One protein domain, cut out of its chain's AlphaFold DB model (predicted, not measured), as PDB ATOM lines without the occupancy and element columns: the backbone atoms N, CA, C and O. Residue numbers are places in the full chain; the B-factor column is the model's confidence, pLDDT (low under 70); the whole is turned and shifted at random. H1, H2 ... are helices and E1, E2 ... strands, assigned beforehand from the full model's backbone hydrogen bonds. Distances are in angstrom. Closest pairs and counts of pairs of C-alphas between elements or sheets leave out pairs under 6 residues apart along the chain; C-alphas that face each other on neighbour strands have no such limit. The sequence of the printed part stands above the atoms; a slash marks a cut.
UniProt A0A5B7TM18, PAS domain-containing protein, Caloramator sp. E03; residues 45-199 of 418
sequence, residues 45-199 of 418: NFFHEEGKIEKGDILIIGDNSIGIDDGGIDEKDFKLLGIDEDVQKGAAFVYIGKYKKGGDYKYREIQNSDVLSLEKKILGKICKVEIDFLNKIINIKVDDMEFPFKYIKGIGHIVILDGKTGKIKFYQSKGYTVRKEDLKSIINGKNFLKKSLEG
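AT A GLANCE: This is residues 45 to 199 of the 418 residues of the protein "PAS domain-containing protein" of Caloramator sp. E03 (UniProt A0A5B7TM18). Two antiparallel sheets lie face to face as a sandwich, their strands nearly aligned: E3, E2, E1, E8 and E9 make one, E4, E5, E6 and E7 the other. The short helix H3 packs on the face of the five-stranded sheet turned away from the other sheet, with H1 and H2 farther out on that side. The printed part has 155 residues with nine named strands and three named helices, in the order E1 H1 E2 E3 E4 E5 E6 E7 E8 E9 H2 H3; under half of the residues, 73, are in these elements, and the class is mixed. It is compact, with a radius of gyration of the C-alphas of 14.1 A and spans of 39 by 34 by 29 A.

IN THESE COORDINATES: In the five-stranded sheet, E3 is residues 102 to 108, 18.9 A long; E2 is 92 to 98, 19.8 A; E1 is 58 to 63, 16.4 A, beginning at C-alpha 58 (-11.962, 39.270, -4.018); E8 is 156 to 161, 16.9 A; and E9 is 168 to 171, 7.5 A. In the other sheet, E4 is 115 to 122, 22.2 A; E5 is 125 to 132, 22.3 A; E6 is 137 to 142, 16.3 A; and E7 is 145 to 150, 16.5 A. H1 is residues 75 to 80, 9.0 A; H2 is 176 to 179, 5.0 A; and H3 is 183 to 187, 6.2 A, ending at C-alpha 187 (-2.529, 32.854, -1.835).

HOW THE PARTS SIT: The larger sheet is twisted, its C-alphas up to 4.3 A off the best plane; E3 and E9 are its edge strands. Within hydrogen-bond range are N 60 and O 159 of E1 and E8, 2.9 A, N 95 and O 61 of E2 and E1, 2.9 A, N 104 and O 96 of the hairpin E3 and E2, 2.9 A, and N 160 and O 170 of the hairpin E8 and E9, 2.8 A. E4 to E7 form a meander, each strand the antiparallel neighbour of the one before, with N 118 and O 129, 2.9 A, N 130 and O 139, 2.9 A, and N 147 and O 140, 2.8 A. In the sandwich, the parts that face each other are 8.5 A centre to centre; the closest C-alphas of E1 and E5 are those of Gly 62 and Val 129, 6.3 A. H3 is on the larger sheet, over E8, at a height of 8.8 A; their closest C-alphas are those of Gly 156 and Leu 183, 5.7 A. H1 and H3 only just touch, with 3 pairs of C-alphas within 8 A, the closest Asp 77 and Ile 187 at 6.9 A. H2 and H3 are apart. Every O i to N i+4 pair is within range in H3 and 1 of 2 in H1; H2 is too short for one.

THE WHOLE: The C-alphas farthest apart, those of Glu 85 and Gly 199, are 43.1 A apart. The printed part has no cut. The links E1 to H1 and H1 to E2 are long, 11 residues each. Mean pLDDT of the printed part is 83.3; 23 residues are under 70, among them 110 to 113, 174 to 179 and 196 to 199.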
ATOM      1  N   ASN A  45      -9.117  32.466 -22.503       52.69
ATOM      2  CA  ASN A  45     -10.432  33.082 -22.724       52.69
ATOM      3  C   ASN A  45     -10.491  34.543 -22.249       52.69
ATOM      4  O   ASN A  45     -11.349  35.298 -22.694       52.69
ATOM      5  N   PHE A  46      -9.591  34.953 -21.347       64.75
ATOM      6  CA  PHE A  46      -9.612  36.280 -20.724       64.75
ATOM      7  C   PHE A  46      -8.204  36.848 -20.526       64.75
ATOM      8  O   PHE A  46      -7.242  36.110 -20.306       64.75
ATOM      9  N   PHE A  47      -8.091  38.171 -20.569       72.00
ATOM     10  CA  PHE A  47      -6.837  38.903 -20.409       72.00
ATOM     11  C   PHE A  47      -6.670  39.423 -18.973       72.00
ATOM     12  O   PHE A  47      -7.641  39.864 -18.356       72.00
ATOM     13  N   HIS A  48      -5.434  39.416 -18.469       77.94
ATOM     14  CA  HIS A  48      -5.024  40.248 -17.335       77.94
ATOM     15  C   HIS A  48      -3.531  40.596 -17.425       77.94
ATOM     16  O   HIS A  48      -2.743  39.858 -18.014       77.94
ATOM     17  N   GLU A  49      -3.131  41.720 -16.832       78.88
ATOM     18  CA  GLU A  49      -1.717  42.098 -16.706       78.88
ATOM     19  C   GLU A  49      -1.003  41.245 -15.642       78.88
ATOM     20  O   GLU A  49      -1.647  40.540 -14.861       78.88
ATOM     21  N   GLU A  50       0.330  41.278 -15.625       84.12
ATOM     22  CA  GLU A  50       1.087  40.702 -14.511       84.12
ATOM     23  C   GLU A  50       0.773  41.442 -13.207       84.12
ATOM     24  O   GLU A  50       0.403  42.619 -13.201       84.12
ATOM     25  N   GLY A  51       0.906  40.754 -12.079       87.69
ATOM     26  CA  GLY A  51       0.563  41.363 -10.807       87.69
ATOM     27  C   GLY A  51       0.702  40.425  -9.628       87.69
ATOM     28  O   GLY A  51       1.326  39.368  -9.693       87.69
ATOM     29  N   LYS A  52       0.121  40.852  -8.511       91.94
ATOM     30  CA  LYS A  52       0.122  40.125  -7.247       91.94
ATOM     31  C   LYS A  52      -1.202  40.355  -6.532       91.94
ATOM     32  O   LYS A  52      -1.843  41.389  -6.713       91.94
ATOM     33  N   ILE A  53      -1.605  39.382  -5.723       91.62
ATOM     34  CA  ILE A  53      -2.768  39.511  -4.848       91.62
ATOM     35  C   ILE A  53      -2.528  40.576  -3.765       91.62
ATOM     36  O   ILE A  53      -1.479  40.621  -3.118       91.62
ATOM     37  N   GLU A  54      -3.525  41.425  -3.540       93.00
ATOM     38  CA  GLU A  54      -3.488  42.523  -2.580       93.00
ATOM     39  C   GLU A  54      -4.588  42.386  -1.525       93.00
ATOM     40  O   GLU A  54      -5.643  41.783  -1.734       93.00
ATOM     41  N   LYS A  55      -4.353  42.961  -0.339       92.06
ATOM     42  CA  LYS A  55      -5.325  42.917   0.760       92.06
ATOM     43  C   LYS A  55      -6.647  43.553   0.324       92.06
ATOM     44  O   LYS A  55      -6.704  44.745   0.033       92.06
ATOM     45  N   GLY A  56      -7.731  42.784   0.414       90.75
ATOM     46  CA  GLY A  56      -9.068  43.217   0.017       90.75
ATOM     47  C   GLY A  56      -9.488  42.825  -1.398       90.75
ATOM     48  O   GLY A  56     -10.664  43.031  -1.702       90.75
ATOM     49  N   ASP A  57      -8.595  42.240  -2.206       95.19
ATOM     50  CA  ASP A  57      -8.973  41.569  -3.454       95.19
ATOM     51  C   ASP A  57      -9.998  40.473  -3.185       95.19
ATOM     52  O   ASP A  57      -9.995  39.847  -2.121       95.19
ATOM     53  N   ILE A  58     -10.902  40.265  -4.136       95.38
ATOM     54  CA  ILE A  58     -11.962  39.270  -4.018       95.38
ATOM     55  C   ILE A  58     -11.433  37.955  -4.559       95.38
ATOM     56  O   ILE A  58     -10.980  37.895  -5.697       95.38
ATOM     57  N   LEU A  59     -11.530  36.909  -3.753       96.00
ATOM     58  CA  LEU A  59     -11.129  35.558  -4.100       96.00
ATOM     59  C   LEU A  59     -12.369  34.699  -4.271       96.00
ATOM     60  O   LEU A  59     -13.262  34.721  -3.421       96.00
ATOM     61  N   ILE A  60     -12.389  33.934  -5.354       96.88
ATOM     62  CA  ILE A  60     -13.373  32.895  -5.621       96.88
ATOM     63  C   ILE A  60     -12.575  31.614  -5.818       96.88
ATOM     64  O   ILE A  60     -11.773  31.539  -6.749       96.88
ATOM     65  N   ILE A  61     -12.731  30.657  -4.911       95.75
ATOM     66  CA  ILE A  61     -11.912  29.443  -4.860       95.75
ATOM     67  C   ILE A  61     -12.839  28.236  -4.858       95.75
ATOM     68  O   ILE A  61     -13.830  28.215  -4.125       95.75
ATOM     69  N   GLY A  62     -12.498  27.234  -5.659       93.88
ATOM     70  CA  GLY A  62     -13.047  25.891  -5.551       93.88
ATOM     71  C   GLY A  62     -11.903  24.892  -5.515       93.88
ATOM     72  O   GLY A  62     -11.030  24.937  -6.372       93.88
ATOM     73  N   ASP A  63     -11.914  24.003  -4.536       91.12
ATOM     74  CA  ASP A  63     -10.959  22.914  -4.397       91.12
ATOM     75  C   ASP A  63     -11.738  21.628  -4.146       91.12
ATOM     76  O   ASP A  63     -12.488  21.527  -3.175       91.12
ATOM     77  N   ASN A  64     -11.643  20.653  -5.046       86.81
ATOM     78  CA  ASN A  64     -12.438  19.435  -4.908       86.81
ATOM     79  C   ASN A  64     -11.817  18.404  -3.955       86.81
ATOM     80  O   ASN A  64     -12.467  17.393  -3.688       86.81
ATOM     81  N   SER A  65     -10.583  18.618  -3.494       86.19
ATOM     82  CA  SER A  65      -9.898  17.762  -2.532       86.19
ATOM     83  C   SER A  65      -8.671  18.478  -1.964       86.19
ATOM     84  O   SER A  65      -7.562  18.302  -2.477       86.19
ATOM     85  N   ILE A  66      -8.853  19.185  -0.847       83.94
ATOM     86  CA  ILE A  66      -7.796  19.946  -0.167       83.94
ATOM     87  C   ILE A  66      -6.531  19.101   0.014       83.94
ATOM     88  O   ILE A  66      -6.576  17.994   0.564       83.94
ATOM     89  N   GLY A  67      -5.390  19.654  -0.393       69.56
ATOM     90  CA  GLY A  67      -4.076  19.025  -0.317       69.56
ATOM     91  C   GLY A  67      -3.706  18.155  -1.522       69.56
ATOM     92  O   GLY A  67      -2.616  17.574  -1.518       69.56
ATOM     93  N   ILE A  68      -4.577  18.036  -2.532       72.81
ATOM     94  CA  ILE A  68      -4.301  17.329  -3.788       72.81
ATOM     95  C   ILE A  68      -4.305  18.331  -4.951       72.81
ATOM     96  O   ILE A  68      -5.362  18.773  -5.388       72.81
ATOM     97  N   ASP A  69      -3.119  18.607  -5.508       65.31
ATOM     98  CA  ASP A  69      -2.918  19.452  -6.709       65.31
ATOM     99  C   ASP A  69      -3.374  20.924  -6.551       65.31
ATOM    100  O   ASP A  69      -3.846  21.591  -7.469       65.31
ATOM    101  N   ASP A  70      -3.191  21.442  -5.340       66.12
ATOM    102  CA  ASP A  70      -3.442  22.817  -4.888       66.12
ATOM    103  C   ASP A  70      -2.157  23.504  -4.368       66.12
ATOM    104  O   ASP A  70      -2.189  24.626  -3.859       66.12
ATOM    105  N   GLY A  71      -1.011  22.824  -4.488       63.97
ATOM    106  CA  GLY A  71       0.263  23.213  -3.875       63.97
ATOM    107  C   GLY A  71       0.434  22.732  -2.426       63.97
ATOM    108  O   GLY A  71       1.443  23.046  -1.792       63.97
ATOM    109  N   GLY A  72      -0.515  21.953  -1.898       73.00
ATOM    110  CA  GLY A  72      -0.522  21.445  -0.530       73.00
ATOM    111  C   GLY A  72      -0.964  22.508   0.466       73.00
ATOM    112  O   GLY A  72      -0.211  22.808   1.401       73.00
ATOM    113  N   ILE A  73      -2.130  23.122   0.237       78.88
ATOM    114  CA  ILE A  73      -2.659  24.169   1.115       78.88
ATOM    115  C   ILE A  73      -2.814  23.626   2.546       78.88
ATOM    116  O   ILE A  73      -3.150  22.456   2.760       78.88
ATOM    117  N   ASP A  74      -2.496  24.449   3.540       78.31
ATOM    118  CA  ASP A  74      -2.555  24.075   4.953       78.31
ATOM    119  C   ASP A  74      -3.266  25.137   5.812       78.31
ATOM    120  O   ASP A  74      -3.691  26.188   5.329       78.31
ATOM    121  N   GLU A  75      -3.420  24.868   7.109       79.12
ATOM    122  CA  GLU A  75      -4.093  25.769   8.057       79.12
ATOM    123  C   GLU A  75      -3.546  27.208   8.037       79.12
ATOM    124  O   GLU A  75      -4.289  28.166   8.264       79.12
ATOM    125  N   LYS A  76      -2.244  27.404   7.778       82.44
ATOM    126  CA  LYS A  76      -1.652  28.752   7.745       82.44
ATOM    127  C   LYS A  76      -2.142  29.532   6.533       82.44
ATOM    128  O   LYS A  76      -2.344  30.742   6.634       82.44
ATOM    129  N   ASP A  77      -2.354  28.843   5.418       85.31
ATOM    130  CA  ASP A  77      -2.888  29.428   4.194       85.31
ATOM    131  C   ASP A  77      -4.374  29.798   4.370       85.31
ATOM    132  O   ASP A  77      -4.786  30.895   3.986       85.31
ATOM    133  N   PHE A  78      -5.169  28.954   5.044       84.94
ATOM    134  CA  PHE A  78      -6.573  29.255   5.374       84.94
ATOM    135  C   PHE A  78      -6.722  30.486   6.283       84.94
ATOM    136  O   PHE A  78      -7.605  31.321   6.057       84.94
ATOM    137  N   LYS A  79      -5.790  30.705   7.219       85.06
ATOM    138  CA  LYS A  79      -5.751  31.937   8.031       85.06
ATOM    139  C   LYS A  79      -5.569  33.202   7.186       85.06
ATOM    140  O   LYS A  79      -6.112  34.252   7.526       85.06
ATOM    141  N   LEU A  80      -4.871  33.130   6.046       84.12
ATOM    142  CA  LEU A  80      -4.767  34.264   5.111       84.12
ATOM    143  C   LEU A  80      -6.104  34.579   4.422       84.12
ATOM    144  O   LEU A  80      -6.333  35.725   4.020       84.12
ATOM    145  N   LEU A  81      -6.993  33.592   4.310       84.62
ATOM    146  CA  LEU A  81      -8.362  33.755   3.817       84.62
ATOM    147  C   LEU A  81      -9.331  34.244   4.907       84.62
ATOM    148  O   LEU A  81     -10.465  34.604   4.583       84.62
ATOM    149  N   GLY A  82      -8.875  34.325   6.163       80.81
ATOM    150  CA  GLY A  82      -9.688  34.672   7.330       80.81
ATOM    151  C   GLY A  82     -10.570  33.519   7.809       80.81
ATOM    152  O   GLY A  82     -11.680  33.770   8.265       80.81
ATOM    153  N   ILE A  83     -10.106  32.279   7.633       83.88
ATOM    154  CA  ILE A  83     -10.745  31.066   8.147       83.88
ATOM    155  C   ILE A  83      -9.917  30.585   9.341       83.88
ATOM    156  O   ILE A  83      -8.733  30.290   9.188       83.88
ATOM    157  N   ASP A  84     -10.544  30.543  10.516       71.25
ATOM    158  CA  ASP A  84      -9.910  30.125  11.775       71.25
ATOM    159  C   ASP A  84     -10.237  28.667  12.157       71.25
ATOM    160  O   ASP A  84      -9.687  28.148  13.128       71.25
ATOM    161  N   GLU A  85     -11.119  28.007  11.400       71.69
ATOM    162  CA  GLU A  85     -11.496  26.603  11.593       71.69
ATOM    163  C   GLU A  85     -10.506  25.646  10.916       71.69
ATOM    164  O   GLU A  85      -9.941  25.952   9.863       71.69
ATOM    165  N   ASP A  86     -10.323  24.469  11.518       72.25
ATOM    166  CA  ASP A  86      -9.488  23.402  10.970       72.25
ATOM    167  C   ASP A  86     -10.240  22.689   9.834       72.25
ATOM    168  O   ASP A  86     -11.167  21.909  10.061       72.25
ATOM    169  N   VAL A  87      -9.887  23.020   8.590       77.38
ATOM    170  CA  VAL A  87     -10.499  22.415   7.406       77.38
ATOM    171  C   VAL A  87      -9.776  21.109   7.087       77.38
ATOM    172  O   VAL A  87      -8.601  21.096   6.715       77.38
ATOM    173  N   GLN A  88     -10.498  19.996   7.198       78.44
ATOM    174  CA  GLN A  88      -9.946  18.655   7.021       78.44
ATOM    175  C   GLN A  88      -9.350  18.444   5.618       78.44
ATOM    176  O   GLN A  88     -10.001  18.675   4.595       78.44
ATOM    177  N   LYS A  89      -8.116  17.924   5.557       81.81
ATOM    178  CA  LYS A  89      -7.487  17.504   4.294       81.81
ATOM    179  C   LYS A  89      -8.325  16.442   3.584       81.81
ATOM    180  O   LYS A  89      -8.865  15.540   4.218       81.81
ATOM    181  N   GLY A  90      -8.390  16.531   2.258       80.94
ATOM    182  CA  GLY A  90      -9.210  15.656   1.421       80.94
ATOM    183  C   GLY A  90     -10.694  16.035   1.356       80.94
ATOM    184  O   GLY A  90     -11.422  15.440   0.566       80.94
ATOM    185  N   ALA A  91     -11.156  17.023   2.131       86.88
ATOM    186  CA  ALA A  91     -12.486  17.593   1.948       86.88
ATOM    187  C   ALA A  91     -12.535  18.470   0.688       86.88
ATOM    188  O   ALA A  91     -11.533  19.057   0.276       86.88
ATOM    189  N   ALA A  92     -13.719  18.590   0.096       89.62
ATOM    190  CA  ALA A  92     -13.972  19.595  -0.921       89.62
ATOM    191  C   ALA A  92     -14.338  20.928  -0.269       89.62
ATOM    192  O   ALA A  92     -15.020  20.952   0.755       89.62
ATOM    193  N   PHE A  93     -13.932  22.028  -0.891       92.62
ATOM    194  CA  PHE A  93     -13.991  23.371  -0.345       92.62
ATOM    195  C   PHE A  93     -14.360  24.395  -1.415       92.62
ATOM    196  O   PHE A  93     -13.823  24.399  -2.520       92.62
ATOM    197  N   VAL A  94     -15.273  25.298  -1.074       94.81
ATOM    198  CA  VAL A  94     -15.625  26.460  -1.893       94.81
ATOM    199  C   VAL A  94     -15.596  27.720  -1.044       94.81
ATOM    200  O   VAL A  94     -16.059  27.704   0.096       94.81
ATOM    201  N   TYR A  95     -15.090  28.820  -1.598       95.88
ATOM    202  CA  TYR A  95     -14.927  30.089  -0.887       95.88
ATOM    203  C   TYR A  95     -15.192  31.289  -1.788       95.88
ATOM    204  O   TYR A  95     -14.734  31.334  -2.931       95.88
ATOM    205  N   ILE A  96     -15.885  32.292  -1.242       97.06
ATOM    206  CA  ILE A  96     -16.016  33.625  -1.836       97.06
ATOM    207  C   ILE A  96     -15.810  34.679  -0.748       97.06
ATOM    208  O   ILE A  96     -16.622  34.832   0.169       97.06
ATOM    209  N   GLY A  97     -14.748  35.471  -0.873       94.69
ATOM    210  CA  GLY A  97     -14.379  36.421   0.173       94.69
ATOM    211  C   GLY A  97     -13.333  37.434  -0.232       94.69
ATOM    212  O   GLY A  97     -12.970  37.543  -1.398       94.69
ATOM    213  N   LYS A  98     -12.868  38.210   0.748       93.50
ATOM    214  CA  LYS A  98     -11.824  39.216   0.557       93.50
ATOM    215  C   LYS A  98     -10.518  38.739   1.184       93.50
ATOM    216  O   LYS A  98     -10.474  38.421   2.373       93.50
ATOM    217  N   TYR A  99      -9.437  38.772   0.412       93.19
ATOM    218  CA  TYR A  99      -8.112  38.353   0.862       93.19
ATOM    219  C   TYR A  99      -7.680  39.108   2.129       93.19
ATOM    220  O   TYR A  99      -7.726  40.347   2.173       93.19
ATOM    221  N   LYS A 100      -7.268  38.361   3.166       89.19
ATOM    222  CA  LYS A 100      -6.927  38.847   4.518       89.19
ATOM    223  C   LYS A 100      -8.047  39.617   5.234       89.19
ATOM    224  O   LYS A 100      -7.761  40.498   6.053       89.19
ATOM    225  N   LYS A 101      -9.311  39.353   4.889       88.75
ATOM    226  CA  LYS A 101     -10.495  39.963   5.521       88.75
ATOM    227  C   LYS A 101     -11.632  38.978   5.826       88.75
ATOM    228  O   LYS A 101     -12.581  39.399   6.479       88.75
ATOM    229  N   GLY A 102     -11.553  37.727   5.376       89.94
ATOM    230  CA  GLY A 102     -12.627  36.751   5.563       89.94
ATOM    231  C   GLY A 102     -13.594  36.677   4.381       89.94
ATOM    232  O   GLY A 102     -13.602  37.527   3.480       89.94
ATOM    233  N   GLY A 103     -14.421  35.638   4.393       91.31
ATOM    234  CA  GLY A 103     -15.370  35.317   3.336       91.31
ATOM    235  C   GLY A 103     -16.401  34.295   3.777       91.31
ATOM    236  O   GLY A 103     -16.344  33.796   4.897       91.31
ATOM    237  N   ASP A 104     -17.311  33.977   2.863       93.81
ATOM    238  CA  ASP A 104     -18.211  32.843   3.044       93.81
ATOM    239  C   ASP A 104     -17.528  31.615   2.453       93.81
ATOM    240  O   ASP A 104     -16.845  31.709   1.427       93.81
ATOM    241  N   TYR A 105     -17.720  30.465   3.083       93.56
ATOM    242  CA  TYR A 105     -17.177  29.208   2.604       93.56
ATOM    243  C   TYR A 105     -18.075  28.040   2.979       93.56
ATOM    244  O   TYR A 105     -18.923  28.141   3.865       93.56
ATOM    245  N   LYS A 106     -17.900  26.932   2.266       92.19
ATOM    246  CA  LYS A 106     -18.476  25.633   2.609       92.19
ATOM    247  C   LYS A 106     -17.415  24.576   2.370       92.19
ATOM    248  O   LYS A 106     -16.703  24.648   1.370       92.19
ATOM    249  N   TYR A 107     -17.355  23.579   3.241       89.69
ATOM    250  CA  TYR A 107     -16.566  22.379   3.007       89.69
ATOM    251  C   TYR A 107     -17.339  21.135   3.430       89.69
ATOM    252  O   TYR A 107     -18.252  21.218   4.253       89.69
ATOM    253  N   ARG A 108     -17.015  19.992   2.821       85.44
ATOM    254  CA  ARG A 108     -17.553  18.677   3.199       85.44
ATOM    255  C   ARG A 108     -16.683  17.547   2.659       85.44
ATOM    256  O   ARG A 108     -15.960  17.737   1.681       85.44
ATOM    257  N   GLU A 109     -16.807  16.361   3.246       81.50
ATOM    258  CA  GLU A 109     -16.231  15.138   2.678       81.50
ATOM    259  C   GLU A 109     -16.820  14.826   1.290       81.50
ATOM    260  O   GLU A 109     -17.972  15.152   0.983       81.50
ATOM    261  N   ILE A 110     -16.004  14.213   0.429       69.19
ATOM    262  CA  ILE A 110     -16.336  13.969  -0.978       69.19
ATOM    263  C   ILE A 110     -17.408  12.875  -1.089       69.19
ATOM    264  O   ILE A 110     -17.194  11.738  -0.672       69.19
ATOM    265  N   GLN A 111     -18.531  13.196  -1.736       66.62
ATOM    266  CA  GLN A 111     -19.565  12.235  -2.133       66.62
ATOM    267  C   GLN A 111     -19.782  12.335  -3.650       66.62
ATOM    268  O   GLN A 111     -20.046  13.413  -4.174       66.62
ATOM    269  N   ASN A 112     -19.641  11.213  -4.364       60.25
ATOM    270  CA  ASN A 112     -19.531  11.165  -5.834       60.25
ATOM    271  C   ASN A 112     -20.818  11.522  -6.615       60.25
ATOM    272  O   ASN A 112     -20.796  11.450  -7.841       60.25
ATOM    273  N   SER A 113     -21.932  11.859  -5.956       59.12
ATOM    274  CA  SER A 113     -23.241  12.040  -6.609       59.12
ATOM    275  C   SER A 113     -23.753  13.480  -6.689       59.12
ATOM    276  O   SER A 113     -24.735  13.715  -7.388       59.12
ATOM    277  N   ASP A 114     -23.117  14.435  -6.008       77.00
ATOM    278  CA  ASP A 114     -23.715  15.751  -5.754       77.00
ATOM    279  C   ASP A 114     -22.860  16.905  -6.289       77.00
ATOM    280  O   ASP A 114     -21.738  16.712  -6.737       77.00
ATOM    281  N   VAL A 115     -23.380  18.132  -6.196       88.56
ATOM    282  CA  VAL A 115     -22.680  19.386  -6.510       88.56
ATOM    283  C   VAL A 115     -22.419  20.162  -5.215       88.56
ATOM    284  O   VAL A 115     -23.288  20.220  -4.344       88.56
ATOM    285  N   LEU A 116     -21.238  20.773  -5.065       91.50
ATOM    286  CA  LEU A 116     -20.945  21.726  -3.982       91.50
ATOM    287  C   LEU A 116     -20.840  23.137  -4.556       91.50
ATOM    288  O   LEU A 116     -20.005  23.386  -5.417       91.50
ATOM    289  N   SER A 117     -21.657  24.070  -4.069       94.94
ATOM    290  CA  SER A 117     -21.700  25.424  -4.617       94.94
ATOM    291  C   SER A 117     -21.857  26.527  -3.577       94.94
ATOM    292  O   SER A 117     -22.456  26.362  -2.502       94.94
ATOM    293  N   LEU A 118     -21.319  27.689  -3.928       96.06
ATOM    294  CA  LEU A 118     -21.437  28.926  -3.177       96.06
ATOM    295  C   LEU A 118     -21.657  30.080  -4.152       96.06
ATOM    296  O   LEU A 118     -20.976  30.177  -5.172       96.06
ATOM    297  N   GLU A 119     -22.602  30.956  -3.831       97.00
ATOM    298  CA  GLU A 119     -22.909  32.149  -4.612       97.00
ATOM    299  C   GLU A 119     -22.993  33.349  -3.676       97.00
ATOM    300  O   GLU A 119     -23.569  33.263  -2.590       97.00
ATOM    301  N   LYS A 120     -22.401  34.469  -4.088       95.44
ATOM    302  CA  LYS A 120     -22.406  35.707  -3.316       95.44
ATOM    303  C   LYS A 120     -22.374  36.916  -4.233       95.44
ATOM    304  O   LYS A 120     -21.576  36.989  -5.167       95.44
ATOM    305  N   LYS A 121     -23.183  37.922  -3.897       94.50
ATOM    306  CA  LYS A 121     -23.085  39.244  -4.512       94.50
ATOM    307  C   LYS A 121     -22.034  40.084  -3.787       94.50
ATOM    308  O   LYS A 121     -22.177  40.366  -2.598       94.50
ATOM    309  N   ILE A 122     -20.988  40.509  -4.490       91.62
ATOM    310  CA  ILE A 122     -19.891  41.308  -3.927       91.62
ATOM    311  C   ILE A 122     -19.452  42.388  -4.919       91.62
ATOM    312  O   ILE A 122     -19.284  42.127  -6.104       91.62
ATOM    313  N   LEU A 123     -19.327  43.636  -4.448       89.62
ATOM    314  CA  LEU A 123     -19.105  44.820  -5.304       89.62
ATOM    315  C   LEU A 123     -20.095  44.929  -6.484       89.62
ATOM    316  O   LEU A 123     -19.736  45.350  -7.577       89.62
ATOM    317  N   GLY A 124     -21.350  44.528  -6.270       86.19
ATOM    318  CA  GLY A 124     -22.382  44.564  -7.309       86.19
ATOM    319  C   GLY A 124     -22.318  43.423  -8.329       86.19
ATOM    320  O   GLY A 124     -23.279  43.283  -9.078       86.19
ATOM    321  N   LYS A 125     -21.271  42.588  -8.306       90.50
ATOM    322  CA  LYS A 125     -21.113  41.407  -9.164       90.50
ATOM    323  C   LYS A 125     -21.672  40.153  -8.514       90.50
ATOM    324  O   LYS A 125     -21.596  40.017  -7.291       90.50
ATOM    325  N   ILE A 126     -22.212  39.247  -9.319       94.88
ATOM    326  CA  ILE A 126     -22.641  37.918  -8.880       94.88
ATOM    327  C   ILE A 126     -21.468  36.964  -9.084       94.88
ATOM    328  O   ILE A 126     -21.094  36.655 -10.213       94.88
ATOM    329  N   CYS A 127     -20.873  36.514  -7.983       96.44
ATOM    330  CA  CYS A 127     -19.801  35.531  -8.004       96.44
ATOM    331  C   CYS A 127     -20.368  34.178  -7.591       96.44
ATOM    332  O   CYS A 127     -20.992  34.071  -6.535       96.44
ATOM    333  N   LYS A 128     -20.118  33.144  -8.390       97.12
ATOM    334  CA  LYS A 128     -20.518  31.768  -8.101       97.12
ATOM    335  C   LYS A 128     -19.327  30.837  -8.275       97.12
ATOM    336  O   LYS A 128     -18.558  30.985  -9.217       97.12
ATOM    337  N   VAL A 129     -19.192  29.862  -7.392       96.94
ATOM    338  CA  VAL A 129     -18.288  28.725  -7.561       96.94
ATOM    339  C   VAL A 129     -19.073  27.440  -7.368       96.94
ATOM    340  O   VAL A 129     -19.937  27.350  -6.494       96.94
ATOM    341  N   GLU A 130     -18.795  26.465  -8.217       95.38
ATOM    342  CA  GLU A 130     -19.470  25.182  -8.247       95.38
ATOM    343  C   GLU A 130     -18.462  24.070  -8.528       95.38
ATOM    344  O   GLU A 130     -17.685  24.163  -9.474       95.38
ATOM    345  N   ILE A 131     -18.471  23.026  -7.706       92.75
ATOM    346  CA  ILE A 131     -17.723  21.790  -7.908       92.75
ATOM    347  C   ILE A 131     -18.740  20.715  -8.267       92.75
ATOM    348  O   ILE A 131     -19.539  20.298  -7.425       92.75
ATOM    349  N   ASP A 132     -18.703  20.287  -9.520       88.62
ATOM    350  CA  ASP A 132     -19.497  19.185 -10.041       88.62
ATOM    351  C   ASP A 132     -18.625  17.925 -10.063       88.62
ATOM    352  O   ASP A 132     -17.719  17.774 -10.891       88.62
ATOM    353  N   PHE A 133     -18.884  17.030  -9.106       83.19
ATOM    354  CA  PHE A 133     -18.100  15.813  -8.901       83.19
ATOM    355  C   PHE A 133     -18.384  14.743  -9.954       83.19
ATOM    356  O   PHE A 133     -17.497  13.937 -10.245       83.19
ATOM    357  N   LEU A 134     -19.579  14.770 -10.551       78.12
ATOM    358  CA  LEU A 134     -19.985  13.847 -11.603       78.12
ATOM    359  C   LEU A 134     -19.252  14.191 -12.903       78.12
ATOM    360  O   LEU A 134     -18.506  13.378 -13.443       78.12
ATOM    361  N   ASN A 135     -19.373  15.443 -13.348       78.81
ATOM    362  CA  ASN A 135     -18.722  15.927 -14.568       78.81
ATOM    363  C   ASN A 135     -17.239  16.288 -14.365       78.81
ATOM    364  O   ASN A 135     -16.555  16.664 -15.323       78.81
ATOM    365  N   LYS A 136     -16.742  16.170 -13.126       81.88
ATOM    366  CA  LYS A 136     -15.372  16.478 -12.693       81.88
ATOM    367  C   LYS A 136     -14.898  17.846 -13.164       81.88
ATOM    368  O   LYS A 136     -13.878  17.985 -13.848       81.88
ATOM    369  N   ILE A 137     -15.675  18.866 -12.827       85.50
ATOM    370  CA  ILE A 137     -15.411  20.243 -13.226       85.50
ATOM    371  C   ILE A 137     -15.639  21.192 -12.053       85.50
ATOM    372  O   ILE A 137     -16.644  21.111 -11.356       85.50
ATOM    373  N   ILE A 138     -14.690  22.100 -11.836       91.25
ATOM    374  CA  ILE A 138     -14.868  23.270 -10.982       91.25
ATOM    375  C   ILE A 138     -15.197  24.434 -11.904       91.25
ATOM    376  O   ILE A 138     -14.382  24.804 -12.748       91.25
ATOM    377  N   ASN A 139     -16.390  25.000 -11.779       92.12
ATOM    378  CA  ASN A 139     -16.803  26.158 -12.553       92.12
ATOM    379  C   ASN A 139     -16.901  27.386 -11.652       92.12
ATOM    380  O   ASN A 139     -17.652  27.398 -10.676       92.12
ATOM    381  N   ILE A 140     -16.151  28.429 -11.998       95.81
ATOM    382  CA  ILE A 140     -16.257  29.739 -11.360       95.81
ATOM    383  C   ILE A 140     -16.942  30.688 -12.339       95.81
ATOM    384  O   ILE A 140     -16.509  30.804 -13.482       95.81
ATOM    385  N   LYS A 141     -17.986  31.387 -11.894       94.00
ATOM    386  CA  LYS A 141     -18.696  32.404 -12.672       94.00
ATOM    387  C   LYS A 141     -18.614  33.770 -12.006       94.00
ATOM    388  O   LYS A 141     -18.728  33.879 -10.784       94.00
ATOM    389  N   VAL A 142     -18.436  34.802 -12.821       93.12
ATOM    390  CA  VAL A 142     -18.462  36.210 -12.408       93.12
ATOM    391  C   VAL A 142     -19.339  36.965 -13.399       93.12
ATOM    392  O   VAL A 142     -18.904  37.246 -14.516       93.12
ATOM    393  N   ASP A 143     -20.564  37.284 -12.985       91.12
ATOM    394  CA  ASP A 143     -21.637  37.742 -13.876       91.12
ATOM    395  C   ASP A 143     -21.798  36.770 -15.069       91.12
ATOM    396  O   ASP A 143     -22.042  35.583 -14.854       91.12
ATOM    397  N   ASP A 144     -21.603  37.239 -16.306       86.56
ATOM    398  CA  ASP A 144     -21.724  36.432 -17.531       86.56
ATOM    399  C   ASP A 144     -20.429  35.691 -17.925       86.56
ATOM    400  O   ASP A 144     -20.389  34.982 -18.931       86.56
ATOM    401  N   MET A 145     -19.336  35.866 -17.171       87.38
ATOM    402  CA  MET A 145     -18.048  35.227 -17.464       87.38
ATOM    403  C   MET A 145     -17.919  33.890 -16.738       87.38
ATOM    404  O   MET A 145     -18.131  33.824 -15.528       87.38
ATOM    405  N   GLU A 146     -17.480  32.849 -17.450       89.00
ATOM    406  CA  GLU A 146     -17.242  31.516 -16.886       89.00
ATOM    407  C   GLU A 146     -15.776  31.086 -16.997       89.00
ATOM    408  O   GLU A 146     -15.132  31.238 -18.036       89.00
ATOM    409  N   PHE A 147     -15.274  30.476 -15.927       87.69
ATOM    410  CA  PHE A 147     -13.913  29.970 -15.787       87.69
ATOM    411  C   PHE A 147     -13.956  28.477 -15.428       87.69
ATOM    412  O   PHE A 147     -13.676  28.112 -14.282       87.69
ATOM    413  N   PRO A 148     -14.323  27.599 -16.377       85.44
ATOM    414  CA  PRO A 148     -14.394  26.164 -16.139       85.44
ATOM    415  C   PRO A 148     -13.005  25.532 -16.028       85.44
ATOM    416  O   PRO A 148     -12.135  25.758 -16.874       85.44
ATOM    417  N   PHE A 149     -12.824  24.648 -15.050       82.12
ATOM    418  CA  PHE A 149     -11.615  23.853 -14.887       82.12
ATOM    419  C   PHE A 149     -11.953  22.381 -14.642       82.12
ATOM    420  O   PHE A 149     -12.520  22.013 -13.617       82.12
ATOM    421  N   LYS A 150     -11.612  21.519 -15.604       76.75
ATOM    422  CA  LYS A 150     -11.833  20.069 -15.501       76.75
ATOM    423  C   LYS A 150     -10.703  19.394 -14.725       76.75
ATOM    424  O   LYS A 150      -9.540  19.721 -14.954       76.75
ATOM    425  N   TYR A 151     -11.041  18.416 -13.890       73.06
ATOM    426  CA  TYR A 151     -10.093  17.659 -13.073       73.06
ATOM    427  C   TYR A 151     -10.282  16.146 -13.205       73.06
ATOM    428  O   TYR A 151     -11.287  15.654 -13.709       73.06
ATOM    429  N   ILE A 152      -9.277  15.381 -12.769       62.91
ATOM    430  CA  ILE A 152      -9.314  13.909 -12.793       62.91
ATOM    431  C   ILE A 152      -9.337  13.345 -11.368       62.91
ATOM    432  O   ILE A 152     -10.184  12.486 -11.085       62.91
ATOM    433  N   LYS A 153      -8.449  13.840 -10.491       67.69
ATOM    434  CA  LYS A 153      -8.345  13.473  -9.066       67.69
ATOM    435  C   LYS A 153      -8.735  14.639  -8.150       67.69
ATOM    436  O   LYS A 153      -9.872  14.678  -7.695       67.69
ATOM    437  N   GLY A 154      -7.819  15.575  -7.928       69.81
ATOM    438  CA  GLY A 154      -7.995  16.796  -7.141       69.81
ATOM    439  C   GLY A 154      -7.450  17.987  -7.917       69.81
ATOM    440  O   GLY A 154      -6.572  17.788  -8.755       69.81
ATOM    441  N   ILE A 155      -8.014  19.169  -7.704       79.25
ATOM    442  CA  ILE A 155      -7.494  20.438  -8.185       79.25
ATOM    443  C   ILE A 155      -8.009  21.577  -7.305       79.25
ATOM    444  O   ILE A 155      -9.201  21.639  -6.994       79.25
ATOM    445  N   GLY A 156      -7.123  22.519  -6.991       83.94
ATOM    446  CA  GLY A 156      -7.504  23.858  -6.557       83.94
ATOM    447  C   GLY A 156      -7.645  24.782  -7.766       83.94
ATOM    448  O   GLY A 156      -6.734  24.853  -8.589       83.94
ATOM    449  N   HIS A 157      -8.771  25.488  -7.872       91.88
ATOM    450  CA  HIS A 157      -9.058  26.492  -8.898       91.88
ATOM    451  C   HIS A 157      -9.394  27.843  -8.259       91.88
ATOM    452  O   HIS A 157     -10.150  27.906  -7.287       91.88
ATOM    453  N   ILE A 158      -8.863  28.937  -8.810       93.56
ATOM    454  CA  ILE A 158      -9.054  30.290  -8.269       93.56
ATOM    455  C   ILE A 158      -9.282  31.349  -9.350       93.56
ATOM    456  O   ILE A 158      -8.626  31.370 -10.392       93.56
ATOM    457  N   VAL A 159     -10.173  32.293  -9.051       94.06
ATOM    458  CA  VAL A 159     -10.338  33.567  -9.763       94.06
ATOM    459  C   VAL A 159     -10.216  34.712  -8.760       94.06
ATOM    460  O   VAL A 159     -10.767  34.651  -7.659       94.06
ATOM    461  N   ILE A 160      -9.490  35.762  -9.142       94.81
ATOM    462  CA  ILE A 160      -9.252  36.954  -8.327       94.81
ATOM    463  C   ILE A 160      -9.831  38.167  -9.040       94.81
ATOM    464  O   ILE A 160      -9.502  38.426 -10.201       94.81
ATOM    465  N   LEU A 161     -10.641  38.945  -8.327       93.44
ATOM    466  CA  LEU A 161     -11.071  40.271  -8.756       93.44
ATOM    467  C   LEU A 161     -10.338  41.338  -7.956       93.44
ATOM    468  O   LEU A 161     -10.141  41.203  -6.747       93.44
ATOM    469  N   ASP A 162      -9.997  42.431  -8.622       92.31
ATOM    470  CA  ASP A 162      -9.455  43.607  -7.962       92.31
ATOM    471  C   ASP A 162     -10.459  44.157  -6.936       92.31
ATOM    472  O   ASP A 162     -11.618  44.439  -7.253       92.31
ATOM    473  N   GLY A 163     -10.009  44.320  -5.691       89.56
ATOM    474  CA  GLY A 163     -10.873  44.660  -4.560       89.56
ATOM    475  C   GLY A 163     -11.495  46.060  -4.598       89.56
ATOM    476  O   GLY A 163     -12.351  46.362  -3.762       89.56
ATOM    477  N   LYS A 164     -11.065  46.924  -5.528       88.56
ATOM    478  CA  LYS A 164     -11.580  48.293  -5.703       88.56
ATOM    479  C   LYS A 164     -12.485  48.402  -6.924       88.56
ATOM    480  O   LYS A 164     -13.534  49.032  -6.851       88.56
ATOM    481  N   THR A 165     -12.070  47.810  -8.040       89.25
ATOM    482  CA  THR A 165     -12.727  47.957  -9.345       89.25
ATOM    483  C   THR A 165     -13.655  46.795  -9.690       89.25
ATOM    484  O   THR A 165     -14.515  46.946 -10.554       89.25
ATOM    485  N   GLY A 166     -13.479  45.630  -9.059       86.38
ATOM    486  CA  GLY A 166     -14.213  44.405  -9.383       86.38
ATOM    487  C   GLY A 166     -13.843  43.791 -10.739       86.38
ATOM    488  O   GLY A 166     -14.525  42.871 -11.189       86.38
ATOM    489  N   LYS A 167     -12.798  44.285 -11.418       89.00
ATOM    490  CA  LYS A 167     -12.294  43.694 -12.668       89.00
ATOM    491  C   LYS A 167     -11.534  42.398 -12.389       89.00
ATOM    492  O   LYS A 167     -10.933  42.263 -11.326       89.00
ATOM    493  N   ILE A 168     -11.526  41.476 -13.356       89.38
ATOM    494  CA  ILE A 168     -10.684  40.272 -13.293       89.38
ATOM    495  C   ILE A 168      -9.220  40.706 -13.170       89.38
ATOM    496  O   ILE A 168      -8.710  41.436 -14.018       89.38
ATOM    497  N   LYS A 169      -8.568  40.262 -12.097       89.81
ATOM    498  CA  LYS A 169      -7.160  40.530 -11.791       89.81
ATOM    499  C   LYS A 169      -6.290  39.305 -12.056       89.81
ATOM    500  O   LYS A 169      -5.161  39.456 -12.499       89.81
ATOM    501  N   PHE A 170      -6.827  38.107 -11.822       90.38
ATOM    502  CA  PHE A 170      -6.185  36.829 -12.124       90.38
ATOM    503  C   PHE A 170      -7.243  35.729 -12.266       90.38
ATOM    504  O   PHE A 170      -8.318  35.808 -11.675       90.38
ATOM    505  N   TYR A 171      -6.929  34.677 -13.008       88.50
ATOM    506  CA  TYR A 171      -7.658  33.410 -12.956       88.50
ATOM    507  C   TYR A 171      -6.686  32.272 -13.207       88.50
ATOM    508  O   TYR A 171      -5.766  32.425 -14.006       88.50
ATOM    509  N   GLN A 172      -6.873  31.121 -12.581       85.25
ATOM    510  CA  GLN A 172      -6.029  29.962 -12.833       85.25
ATOM    511  C   GLN A 172      -6.411  29.300 -14.163       85.25
ATOM    512  O   GLN A 172      -7.571  29.265 -14.568       85.25
ATOM    513  N   SER A 173      -5.415  28.807 -14.893       75.12
ATOM    514  CA  SER A 173      -5.603  28.164 -16.201       75.12
ATOM    515  C   SER A 173      -4.613  27.014 -16.367       75.12
ATOM    516  O   SER A 173      -3.644  26.925 -15.612       75.12
ATOM    517  N   LYS A 174      -4.818  26.154 -17.372       69.50
ATOM    518  CA  LYS A 174      -3.899  25.050 -17.706       69.50
ATOM    519  C   LYS A 174      -2.439  25.528 -17.785       69.50
ATOM    520  O   LYS A 174      -2.179  26.661 -18.182       69.50
ATOM    521  N   GLY A 175      -1.494  24.690 -17.359       61.72
ATOM    522  CA  GLY A 175      -0.078  25.076 -17.253       61.72
ATOM    523  C   GLY A 175       0.289  25.837 -15.978       61.72
ATOM    524  O   GLY A 175       1.381  26.400 -15.904       61.72
ATOM    525  N   TYR A 176      -0.602  25.891 -14.980       67.12
ATOM    526  CA  TYR A 176      -0.308  26.516 -13.687       67.12
ATOM    527  C   TYR A 176       0.872  25.839 -12.979       67.12
ATOM    528  O   TYR A 176       1.656  26.538 -12.353       67.12
ATOM    529  N   THR A 177       1.066  24.523 -13.132       61.56
ATOM    530  CA  THR A 177       2.200  23.791 -12.541       61.56
ATOM    531  C   THR A 177       3.537  24.329 -13.047       61.56
ATOM    532  O   THR A 177       4.407  24.679 -12.256       61.56
ATOM    533  N   VAL A 178       3.669  24.499 -14.368       59.69
ATOM    534  CA  VAL A 178       4.889  25.019 -15.011       59.69
ATOM    535  C   VAL A 178       5.146  26.465 -14.595       59.69
ATOM    536  O   VAL A 178       6.269  26.847 -14.277       59.69
ATOM    537  N   ARG A 179       4.083  27.272 -14.529       66.06
ATOM    538  CA  ARG A 179       4.166  28.665 -14.076       66.06
ATOM    539  C   ARG A 179       4.289  28.798 -12.562       66.06
ATOM    540  O   ARG A 179       4.518  29.906 -12.083       66.06
ATOM    541  N   LYS A 180       4.161  27.700 -11.805       70.25
ATOM    542  CA  LYS A 180       4.046  27.664 -10.338       70.25
ATOM    543  C   LYS A 180       2.956  28.626  -9.827       70.25
ATOM    544  O   LYS A 180       3.184  29.402  -8.905       70.25
ATOM    545  N   GLU A 181       1.834  28.688 -10.536       80.00
ATOM    546  CA  GLU A 181       0.636  29.490 -10.238       80.00
ATOM    547  C   GLU A 181      -0.459  28.602  -9.619       80.00
ATOM    548  O   GLU A 181      -1.643  28.753  -9.916       80.00
ATOM    549  N   ASP A 182      -0.055  27.620  -8.809       81.38
ATOM    550  CA  ASP A 182      -0.961  26.826  -7.982       81.38
ATOM    551  C   ASP A 182      -1.631  27.685  -6.895       81.38
ATOM    552  O   ASP A 182      -1.182  28.793  -6.574       81.38
ATOM    553  N   LEU A 183      -2.723  27.163  -6.334       84.62
ATOM    554  CA  LEU A 183      -3.559  27.862  -5.365       84.62
ATOM    555  C   LEU A 183      -2.736  28.397  -4.179       84.62
ATOM    556  O   LEU A 183      -2.810  29.590  -3.865       84.62
ATOM    557  N   LYS A 184      -1.896  27.550  -3.571       86.19
ATOM    558  CA  LYS A 184      -1.026  27.920  -2.448       86.19
ATOM    559  C   LYS A 184      -0.044  29.028  -2.815       86.19
ATOM    560  O   LYS A 184       0.074  30.007  -2.072       86.19
ATOM    561  N   SER A 185       0.653  28.910  -3.945       83.88
ATOM    562  CA  SER A 185       1.608  29.921  -4.413       83.88
ATOM    563  C   SER A 185       0.952  31.296  -4.565       83.88
ATOM    564  O   SER A 185       1.493  32.307  -4.106       83.88
ATOM    565  N   ILE A 186      -0.239  31.346  -5.166       89.25
ATOM    566  CA  ILE A 186      -0.973  32.597  -5.379       89.25
ATOM    567  C   ILE A 186      -1.459  33.193  -4.050       89.25
ATOM    568  O   ILE A 186      -1.230  34.377  -3.804       89.25
ATOM    569  N   ILE A 187      -2.052  32.392  -3.156       87.88
ATOM    570  CA  ILE A 187      -2.529  32.854  -1.835       87.88
ATOM    571  C   ILE A 187      -1.375  33.371  -0.965       87.88
ATOM    572  O   ILE A 187      -1.544  34.349  -0.232       87.88
ATOM    573  N   ASN A 188      -0.182  32.786  -1.087       87.38
ATOM    574  CA  ASN A 188       1.024  33.250  -0.397       87.38
ATOM    575  C   ASN A 188       1.656  34.507  -1.016       87.38
ATOM    576  O   ASN A 188       2.676  35.009  -0.538       87.38
ATOM    577  N   GLY A 189       1.033  35.082  -2.045       84.75
ATOM    578  CA  GLY A 189       1.458  36.348  -2.624       84.75
ATOM    579  C   GLY A 189       2.591  36.211  -3.629       84.75
ATOM    580  O   GLY A 189       3.385  37.143  -3.780       84.75
ATOM    581  N   LYS A 190       2.693  35.077  -4.318       86.19
ATOM    582  CA  LYS A 190       3.539  35.001  -5.503       86.19
ATOM    583  C   LYS A 190       2.992  35.931  -6.599       86.19
ATOM    584  O   LYS A 190       1.781  36.108  -6.726       86.19
ATOM    585  N   ASN A 191       3.892  36.518  -7.384       84.12
ATOM    586  CA  ASN A 191       3.506  37.240  -8.591       84.12
ATOM    587  C   ASN A 191       2.962  36.254  -9.635       84.12
ATOM    588  O   ASN A 191       3.550  35.188  -9.847       84.12
ATOM    589  N   PHE A 192       1.865  36.628 -10.285       83.50
ATOM    590  CA  PHE A 192       1.333  35.946 -11.460       83.50
ATOM    591  C   PHE A 192       1.738  36.697 -12.725       83.50
ATOM    592  O   PHE A 192       1.881  37.924 -12.726       83.50
ATOM    593  N   LEU A 193       1.933  35.944 -13.801       78.62
ATOM    594  CA  LEU A 193       2.398  36.477 -15.075       78.62
ATOM    595  C   LEU A 193       1.237  37.060 -15.886       78.62
ATOM    596  O   LEU A 193       0.073  36.696 -15.702       78.62
ATOM    597  N   LYS A 194       1.568  37.958 -16.816       78.19
ATOM    598  CA  LYS A 194       0.616  38.524 -17.774       78.19
ATOM    599  C   LYS A 194      -0.045  37.426 -18.613       78.19
ATOM    600  O   LYS A 194       0.591  36.449 -19.003       78.19
ATOM    601  N   LYS A 195      -1.321  37.632 -18.935       72.50
ATOM    602  CA  LYS A 195      -2.141  36.809 -19.828       72.50
ATOM    603  C   LYS A 195      -2.675  37.669 -20.972       72.50
ATOM    604  O   LYS A 195      -3.614  38.436 -20.769       72.50
ATOM    605  N   SER A 196      -2.069  37.570 -22.157       57.12
ATOM    606  CA  SER A 196      -2.484  38.292 -23.372       57.12
ATOM    607  C   SER A 196      -3.356  37.435 -24.295       57.12
ATOM    608  O   SER A 196      -3.245  36.214 -24.310       57.12
ATOM    609  N   LEU A 197      -4.221  38.097 -25.073       52.66
ATOM    610  CA  LEU A 197      -5.094  37.482 -26.088       52.66
ATOM    611  C   LEU A 197      -4.371  37.189 -27.421       52.66
ATOM    612  O   LEU A 197      -4.955  36.575 -28.309       52.66
ATOM    613  N   GLU A 198      -3.120  37.622 -27.581       41.12
ATOM    614  CA  GLU A 198      -2.344  37.403 -28.804       41.12
ATOM    615  C   GLU A 198      -1.503  36.122 -28.707       41.12
ATOM    616  O   GLU A 198      -0.436  36.112 -28.099       41.12
ATOM    617  N   GLY A 199      -1.993  35.055 -29.348       46.59
ATOM    618  CA  GLY A 199      -1.238  33.830 -29.625       46.59
ATOM    619  C   GLY A 199      -1.307  32.741 -28.549       46.59
ATOM    620  O   GLY A 199      -1.623  32.996 -27.387       46.59
TER     621      GLY A 199